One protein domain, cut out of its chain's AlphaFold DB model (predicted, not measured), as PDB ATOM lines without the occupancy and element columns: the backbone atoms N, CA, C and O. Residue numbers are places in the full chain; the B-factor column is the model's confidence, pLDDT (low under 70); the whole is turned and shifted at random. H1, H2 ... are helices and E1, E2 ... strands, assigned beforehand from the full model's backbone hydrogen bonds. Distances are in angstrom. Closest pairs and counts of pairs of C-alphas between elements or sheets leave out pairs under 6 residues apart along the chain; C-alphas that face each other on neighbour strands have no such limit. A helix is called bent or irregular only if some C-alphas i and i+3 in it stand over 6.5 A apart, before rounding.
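This is residues 216 to 268 of the 493 residues of an uncharacterized protein of Spironucleus salmonicida (UniProt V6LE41). What is the shape of this model? A small sheet of three strands, E1, E2 and E5, has the hairpin E3 and E4 set crosswise over one face with thin contact, while a long loop of residues 226 to 240 makes one end of the whole and the short helix H1, away from both sheets, makes the other. What is it made of? The printed part has 53 residues with five named strands and one named helix, in the order E1, E2, E3, E4, E5, H1 along the chain, and its class is mixed, helices and strands. The larger sheet has the order E1, E2, E5 and the smaller one the order E3, E4, both antiparallel. How compact is it? It is loose, with a radius of gyration of the C-alphas of 13.0 A and spans of 42 by 19 by 15 A, and the loop and H1 make the length.

How is the larger sheet paired? E2, residues 222 to 225, is the inner strand, and E1, residues 216 to 219, forms a hairpin with it at 162 degrees between their directions, with N 217 and O 224 at 3.0 A, within hydrogen-bond range. E5, residues 255 to 258, is the other edge strand, antiparallel to E2 at 167 degrees, with N 223 and O 257 at 2.8 A and N 225 and O 255 at 2.9 A, within hydrogen-bond range. What of the second sheet? E3, residues 241 to 245, and E4, residues 248 to 251, form a hairpin at 153 degrees, with N 245 and O 248 at 2.9 A and N 250 and O 243 at 2.9 A, within hydrogen-bond range. How near do the two sheets come? The closest C-alphas of E2 and E4, those of Ile 224 and Ala 250, are 7.0 A apart; those of E1 and E3, Ile 219 and Ile 245, are 7.1 A apart. E1 and E4 are apart, and so are E3 and E5. Where is the helix? H1, residues 262 to 268, is not on the larger sheet, with 0 pairs of C-alphas within 10 A, and it is apart from E1, E2, E3 and E4. In its backbone 2 of 3 O i to N i+4 pairs are within hydrogen-bond range.

Where are the strands of the larger sheet? E2 runs 9.8 A from C-alpha 222 to C-alpha 225, E1 runs 10.3 A from C-alpha 216 at (145.495, 225.102, 160.944), and E5 runs 9.8 A from C-alpha 255 to C-alpha 258. Where is the hairpin of E3 and E4? E3 runs 10.8 A from C-alpha 241 at (152.526, 233.384, 174.192) to C-alpha 245, and E4 runs 10.0 A from C-alpha 248 to C-alpha 251. Where does the helix end? H1 runs 10.9 A to C-alpha 268 at (162.590, 214.794, 151.519). It is irregular, but only just: C-alphas 262 and 265 are 6.6 A apart.

How large is the whole? Its outline is a rod, and the two C-alphas farthest apart, those of Gln 237 and Thr 266, are 42.4 A apart. Is it continuous, and which links are long? The printed part has no cut. The link from E2 to E3, with 15 residues between them, is long, and the other four are tight. Where is confidence low? The mean pLDDT of the printed part is 73.4, and residues 216 to 221 and 259 to 268 are under 70.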
ATOM      1  N   SER A 216     144.196 225.772 160.921       53.59
ATOM      2  CA  SER A 216     145.495 225.102 160.944       53.59
ATOM      3  C   SER A 216     146.452 225.747 159.940       53.59
ATOM      4  O   SER A 216     146.045 226.202 158.871       53.59
ATOM      5  N   MET A 217     147.734 225.803 160.292       61.88
ATOM      6  CA  MET A 217     148.791 226.368 159.455       61.88
ATOM      7  C   MET A 217     150.115 225.647 159.714       61.88
ATOM      8  O   MET A 217     150.380 225.240 160.844       61.88
ATOM      9  N   THR A 218     150.946 225.509 158.683       57.53
ATOM     10  CA  THR A 218     152.248 224.832 158.753       57.53
ATOM     11  C   THR A 218     153.361 225.816 158.416       57.53
ATOM     12  O   THR A 218     153.307 226.468 157.374       57.53
ATOM     13  N   ILE A 219     154.363 225.918 159.289       62.72
ATOM     14  CA  ILE A 219     155.537 226.791 159.161       62.72
ATOM     15  C   ILE A 219     156.748 225.990 159.650       62.72
ATOM     16  O   ILE A 219     156.712 225.486 160.766       62.72
ATOM     17  N   ASP A 220     157.793 225.849 158.830       61.06
ATOM     18  CA  ASP A 220     159.051 225.152 159.161       61.06
ATOM     19  C   ASP A 220     158.846 223.818 159.907       61.06
ATOM     20  O   ASP A 220     159.265 223.632 161.048       61.06
ATOM     21  N   ASN A 221     158.111 222.904 159.262       67.12
ATOM     22  CA  ASN A 221     157.706 221.580 159.766       67.12
ATOM     23  C   ASN A 221     156.870 221.596 161.067       67.12
ATOM     24  O   ASN A 221     156.458 220.543 161.555       67.12
ATOM     25  N   THR A 222     156.550 222.778 161.595       70.38
ATOM     26  CA  THR A 222     155.703 222.981 162.769       70.38
ATOM     27  C   THR A 222     154.279 223.325 162.348       70.38
ATOM     28  O   THR A 222     154.026 224.294 161.633       70.38
ATOM     29  N   PHE A 223     153.322 222.530 162.810       75.69
ATOM     30  CA  PHE A 223     151.896 222.739 162.604       75.69
ATOM     31  C   PHE A 223     151.321 223.464 163.819       75.69
ATOM     32  O   PHE A 223     151.441 222.987 164.945       75.69
ATOM     33  N   ILE A 224     150.671 224.600 163.582       80.94
ATOM     34  CA  ILE A 224     149.914 225.355 164.580       80.94
ATOM     35  C   ILE A 224     148.433 225.126 164.276       80.94
ATOM     36  O   ILE A 224     147.935 225.552 163.232       80.94
ATOM     37  N   ILE A 225     147.718 224.450 165.173       83.19
ATOM     38  CA  ILE A 225     146.271 224.237 165.064       83.19
ATOM     39  C   ILE A 225     145.584 225.193 166.038       83.19
ATOM     40  O   ILE A 225     145.549 224.943 167.246       83.19
ATOM     41  N   ARG A 226     145.027 226.288 165.505       84.00
ATOM     42  CA  ARG A 226     144.305 227.275 166.314       84.00
ATOM     43  C   ARG A 226     142.932 226.735 166.706       84.00
ATOM     44  O   ARG A 226     142.049 226.567 165.859       84.00
ATOM     45  N   LEU A 227     142.760 226.442 167.995       79.12
ATOM     46  CA  LEU A 227     141.510 225.913 168.537       79.12
ATOM     47  C   LEU A 227     140.436 227.017 168.630       79.12
ATOM     48  O   LEU A 227     140.737 228.130 169.068       79.12
ATOM     49  N   PRO A 228     139.165 226.731 168.281       77.00
ATOM     50  CA  PRO A 228     138.044 227.614 168.587       77.00
ATOM     51  C   PRO A 228     137.940 227.907 170.098       77.00
ATOM     52  O   PRO A 228     138.147 226.986 170.890       77.00
ATOM     53  N   PRO A 229     137.524 229.119 170.524       78.75
ATOM     54  CA  PRO A 229     137.518 229.520 171.939       78.75
ATOM     55  C   PRO A 229     136.770 228.592 172.908       78.75
ATOM     56  O   PRO A 229     137.108 228.529 174.083       78.75
ATOM     57  N   LYS A 230     135.787 227.817 172.427       78.75
ATOM     58  CA  LYS A 230     135.066 226.811 173.233       78.75
ATOM     59  C   LYS A 230     135.914 225.592 173.647       78.75
ATOM     60  O   LYS A 230     135.448 224.783 174.440       78.75
ATOM     61  N   TYR A 231     137.112 225.443 173.080       75.69
ATOM     62  CA  TYR A 231     138.088 224.394 173.393       75.69
ATOM     63  C   TYR A 231     139.381 224.952 174.012       75.69
ATOM     64  O   TYR A 231     140.332 224.199 174.221       75.69
ATOM     65  N   HIS A 232     139.440 226.258 174.299       83.81
ATOM     66  CA  HIS A 232     140.557 226.858 175.029       83.81
ATOM     67  C   HIS A 232     140.586 226.303 176.456       83.81
ATOM     68  O   HIS A 232     139.568 226.290 177.147       83.81
ATOM     69  N   LYS A 233     141.754 225.825 176.891       77.62
ATOM     70  CA  LYS A 233     141.975 225.311 178.253       77.62
ATOM     71  C   LYS A 233     142.210 226.442 179.253       77.62
ATOM     72  O   LYS A 233     141.968 226.263 180.443       77.62
ATOM     73  N   PHE A 234     142.681 227.584 178.763       81.44
ATOM     74  CA  PHE A 234     143.043 228.760 179.542       81.44
ATOM     75  C   PHE A 234     142.149 229.936 179.153       81.44
ATOM     76  O   PHE A 234     141.907 230.165 177.968       81.44
ATOM     77  N   GLY A 235     141.656 230.689 180.138       80.62
ATOM     78  CA  GLY A 235     140.840 231.873 179.876       80.62
ATOM     79  C   GLY A 235     141.660 233.017 179.259       80.62
ATOM     80  O   GLY A 235     142.891 232.958 179.249       80.62
ATOM     81  N   PRO A 236     141.023 234.110 178.798       81.56
ATOM     82  CA  PRO A 236     141.738 235.253 178.219       81.56
ATOM     83  C   PRO A 236     142.755 235.931 179.155       81.56
ATOM     84  O   PRO A 236     143.629 236.636 178.671       81.56
ATOM     85  N   GLN A 237     142.639 235.728 180.474       79.19
ATOM     86  CA  GLN A 237     143.582 236.240 181.480       79.19
ATOM     87  C   GLN A 237     144.828 235.346 181.632       79.19
ATOM     88  O   GLN A 237     145.906 235.842 181.939       79.19
ATOM     89  N   ASP A 238     144.682 234.039 181.391       81.75
ATOM     90  CA  ASP A 238     145.733 233.018 181.549       81.75
ATOM     91  C   ASP A 238     146.359 232.611 180.197       81.75
ATOM     92  O   ASP A 238     147.305 231.815 180.132       81.75
ATOM     93  N   THR A 239     145.815 233.143 179.098       85.12
ATOM     94  CA  THR A 239     146.334 232.966 177.740       85.12
ATOM     95  C   THR A 239     147.627 233.757 177.587       85.12
ATOM     96  O   THR A 239     147.638 234.978 177.722       85.12
ATOM     97  N   HIS A 240     148.718 233.071 177.266       84.31
ATOM     98  CA  HIS A 240     150.032 233.672 177.065       84.31
ATOM     99  C   HIS A 240     150.715 233.089 175.828       84.31
ATOM    100  O   HIS A 240     150.380 232.003 175.350       84.31
ATOM    101  N   ILE A 241     151.685 233.834 175.300       85.56
ATOM    102  CA  ILE A 241     152.526 233.384 174.192       85.56
ATOM    103  C   ILE A 241     153.398 232.234 174.698       85.56
ATOM    104  O   ILE A 241     154.186 232.423 175.622       85.56
ATOM    105  N   GLN A 242     153.252 231.058 174.092       78.81
ATOM    106  CA  GLN A 242     154.078 229.888 174.384       78.81
ATOM    107  C   GLN A 242     155.304 229.844 173.465       78.81
ATOM    108  O   GLN A 242     156.396 229.500 173.910       78.81
ATOM    109  N   GLN A 243     155.136 230.214 172.191       77.00
ATOM    110  CA  GLN A 243     156.210 230.232 171.200       77.00
ATOM    111  C   GLN A 243     155.925 231.278 170.110       77.00
ATOM    112  O   GLN A 243     154.771 231.574 169.798       77.00
ATOM    113  N   VAL A 244     156.980 231.812 169.494       77.50
ATOM    114  CA  VAL A 244     156.893 232.540 168.220       77.50
ATOM    115  C   VAL A 244     157.569 231.681 167.155       77.50
ATOM    116  O   VAL A 244     158.698 231.233 167.350       77.50
ATOM    117  N   ILE A 245     156.860 231.408 166.062       75.25
ATOM    118  CA  ILE A 245     157.282 230.521 164.974       75.25
ATOM    119  C   ILE A 245     157.325 231.375 163.703       75.25
ATOM    120  O   ILE A 245     156.288 231.789 163.183       75.25
ATOM    121  N   GLN A 246     158.537 231.707 163.249       73.50
ATOM    122  CA  GLN A 246     158.799 232.797 162.299       73.50
ATOM    123  C   GLN A 246     158.083 234.108 162.693       73.50
ATOM    124  O   GLN A 246     158.509 234.793 163.618       73.50
ATOM    125  N   ASN A 247     156.999 234.447 161.986       74.38
ATOM    126  CA  ASN A 247     156.209 235.669 162.150       74.38
ATOM    127  C   ASN A 247     154.901 235.441 162.929       74.38
ATOM    128  O   ASN A 247     154.155 236.392 163.162       74.38
ATOM    129  N   GLU A 248     154.588 234.196 163.292       75.06
ATOM    130  CA  GLU A 248     153.312 233.806 163.887       75.06
ATOM    131  C   GLU A 248     153.444 233.487 165.375       75.06
ATOM    132  O   GLU A 248     154.393 232.851 165.835       75.06
ATOM    133  N   VAL A 249     152.459 233.953 166.137       81.88
ATOM    134  CA  VAL A 249     152.410 233.817 167.593       81.88
ATOM    135  C   VAL A 249     151.549 232.607 167.946       81.88
ATOM    136  O   VAL A 249     150.362 232.573 167.611       81.88
ATOM    137  N   ALA A 250     152.137 231.630 168.633       83.88
ATOM    138  CA  ALA A 250     151.437 230.474 169.176       83.88
ATOM    139  C   ALA A 250     151.257 230.633 170.694       83.88
ATOM    140  O   ALA A 250     152.190 230.974 171.430       83.88
ATOM    141  N   THR A 251     150.037 230.405 171.163       87.06
ATOM    142  CA  THR A 251     149.638 230.530 172.567       87.06
ATOM    143  C   THR A 251     149.538 229.169 173.246       87.06
ATOM    144  O   THR A 251     149.414 228.143 172.583       87.06
ATOM    145  N   ASN A 252     149.482 229.161 174.576       85.75
ATOM    146  CA  ASN A 252     149.164 227.974 175.385       85.75
ATOM    147  C   ASN A 252     147.760 227.365 175.133       85.75
ATOM    148  O   ASN A 252     147.423 226.342 175.733       85.75
ATOM    149  N   ASN A 253     146.936 227.980 174.276       86.44
ATOM    150  CA  ASN A 253     145.648 227.457 173.807       86.44
ATOM    151  C   ASN A 253     145.702 226.852 172.388       86.44
ATOM    152  O   ASN A 253     144.720 226.243 171.957       86.44
ATOM    153  N   ASP A 254     146.817 226.994 171.668       83.50
ATOM    154  CA  ASP A 254     147.020 226.408 170.341       83.50
ATOM    155  C   ASP A 254     147.691 225.031 170.461       83.50
ATOM    156  O   ASP A 254     148.522 224.808 171.344       83.50
ATOM    157  N   ILE A 255     147.369 224.087 169.569       80.75
ATOM    158  CA  ILE A 255     148.111 222.817 169.508       80.75
ATOM    159  C   ILE A 255     149.291 223.004 168.556       80.75
ATOM    160  O   ILE A 255     149.096 223.174 167.351       80.75
ATOM    161  N   ILE A 256     150.505 222.960 169.105       79.44
ATOM    162  CA  ILE A 256     151.765 223.007 168.358       79.44
ATOM    163  C   ILE A 256     152.261 221.568 168.161       79.44
ATOM    164  O   ILE A 256     152.535 220.871 169.136       79.44
ATOM    165  N   ILE A 257     152.385 221.121 166.910       76.06
ATOM    166  CA  ILE A 257     152.972 219.822 166.542       76.06
ATOM    167  C   ILE A 257     154.221 220.103 165.711       76.06
ATOM    168  O   ILE A 257     154.116 220.489 164.549       76.06
ATOM    169  N   ASN A 258     155.403 219.935 166.298       73.31
ATOM    170  CA  ASN A 258     156.665 220.148 165.598       73.31
ATOM    171  C   ASN A 258     157.201 218.826 165.033       73.31
ATOM    172  O   ASN A 258     157.579 217.940 165.800       73.31
ATOM    173  N   ILE A 259     157.249 218.692 163.703       67.38
ATOM    174  CA  ILE A 259     157.856 217.539 163.027       67.38
ATOM    175  C   ILE A 259     159.367 217.781 162.883       67.38
ATOM    176  O   ILE A 259     159.899 218.021 161.798       67.38
ATOM    177  N   HIS A 260     160.068 217.705 164.014       58.06
ATOM    178  CA  HIS A 260     161.513 217.470 164.064       58.06
ATOM    179  C   HIS A 260     161.777 215.962 164.102       58.06
ATOM    180  O   HIS A 260     162.253 215.417 165.093       58.06
ATOM    181  N   ASP A 261     161.424 215.285 163.012       55.34
ATOM    182  CA  ASP A 261     161.887 213.925 162.759       55.34
ATOM    183  C   ASP A 261     163.220 214.030 162.004       55.34
ATOM    184  O   ASP A 261     163.282 214.638 160.932       55.34
ATOM    185  N   GLU A 262     164.295 213.462 162.551       55.38
ATOM    186  CA  GLU A 262     165.627 213.444 161.923       55.38
ATOM    187  C   GLU A 262     165.590 212.738 160.551       55.38
ATOM    188  O   GLU A 262     166.387 213.013 159.646       55.38
ATOM    189  N   ASN A 263     164.589 211.876 160.344       54.03
ATOM    190  CA  ASN A 263     164.324 211.249 159.059       54.03
ATOM    191  C   ASN A 263     163.588 212.166 158.071       54.03
ATOM    192  O   ASN A 263     163.630 211.877 156.881       54.03
ATOM    193  N   TYR A 264     162.936 213.259 158.487       57.44
ATOM    194  CA  TYR A 264     162.108 214.080 157.590       57.44
ATOM    195  C   TYR A 264     162.932 214.759 156.491       57.44
ATOM    196  O   TYR A 264     162.608 214.633 155.307       57.44
ATOM    197  N   GLU A 265     164.049 215.403 156.850       55.53
ATOM    198  CA  GLU A 265     164.986 215.939 155.854       55.53
ATOM    199  C   GLU A 265     165.576 214.823 154.987       55.53
ATOM    200  O   GLU A 265     165.716 214.983 153.776       55.53
ATOM    201  N   THR A 266     165.881 213.667 155.578       57.16
ATOM    202  CA  THR A 266     166.441 212.511 154.865       57.16
ATOM    203  C   THR A 266     165.452 211.948 153.832       57.16
ATOM    204  O   THR A 266     165.826 211.680 152.688       57.16
ATOM    205  N   ILE A 267     164.167 211.850 154.185       56.34
ATOM    206  CA  ILE A 267     163.063 211.409 153.323       56.34
ATOM    207  C   ILE A 267     162.800 212.436 152.216       56.34
ATOM    208  O   ILE A 267     162.708 212.054 151.050       56.34
ATOM    209  N   ILE A 268     162.755 213.737 152.530       56.81
ATOM    210  CA  ILE A 268     162.590 214.794 151.519       56.81
ATOM    211  C   ILE A 268     163.779 214.832 150.554       56.81
ATOM    212  O   ILE A 268     163.579 214.885 149.340       56.81
TER     213      ILE A 268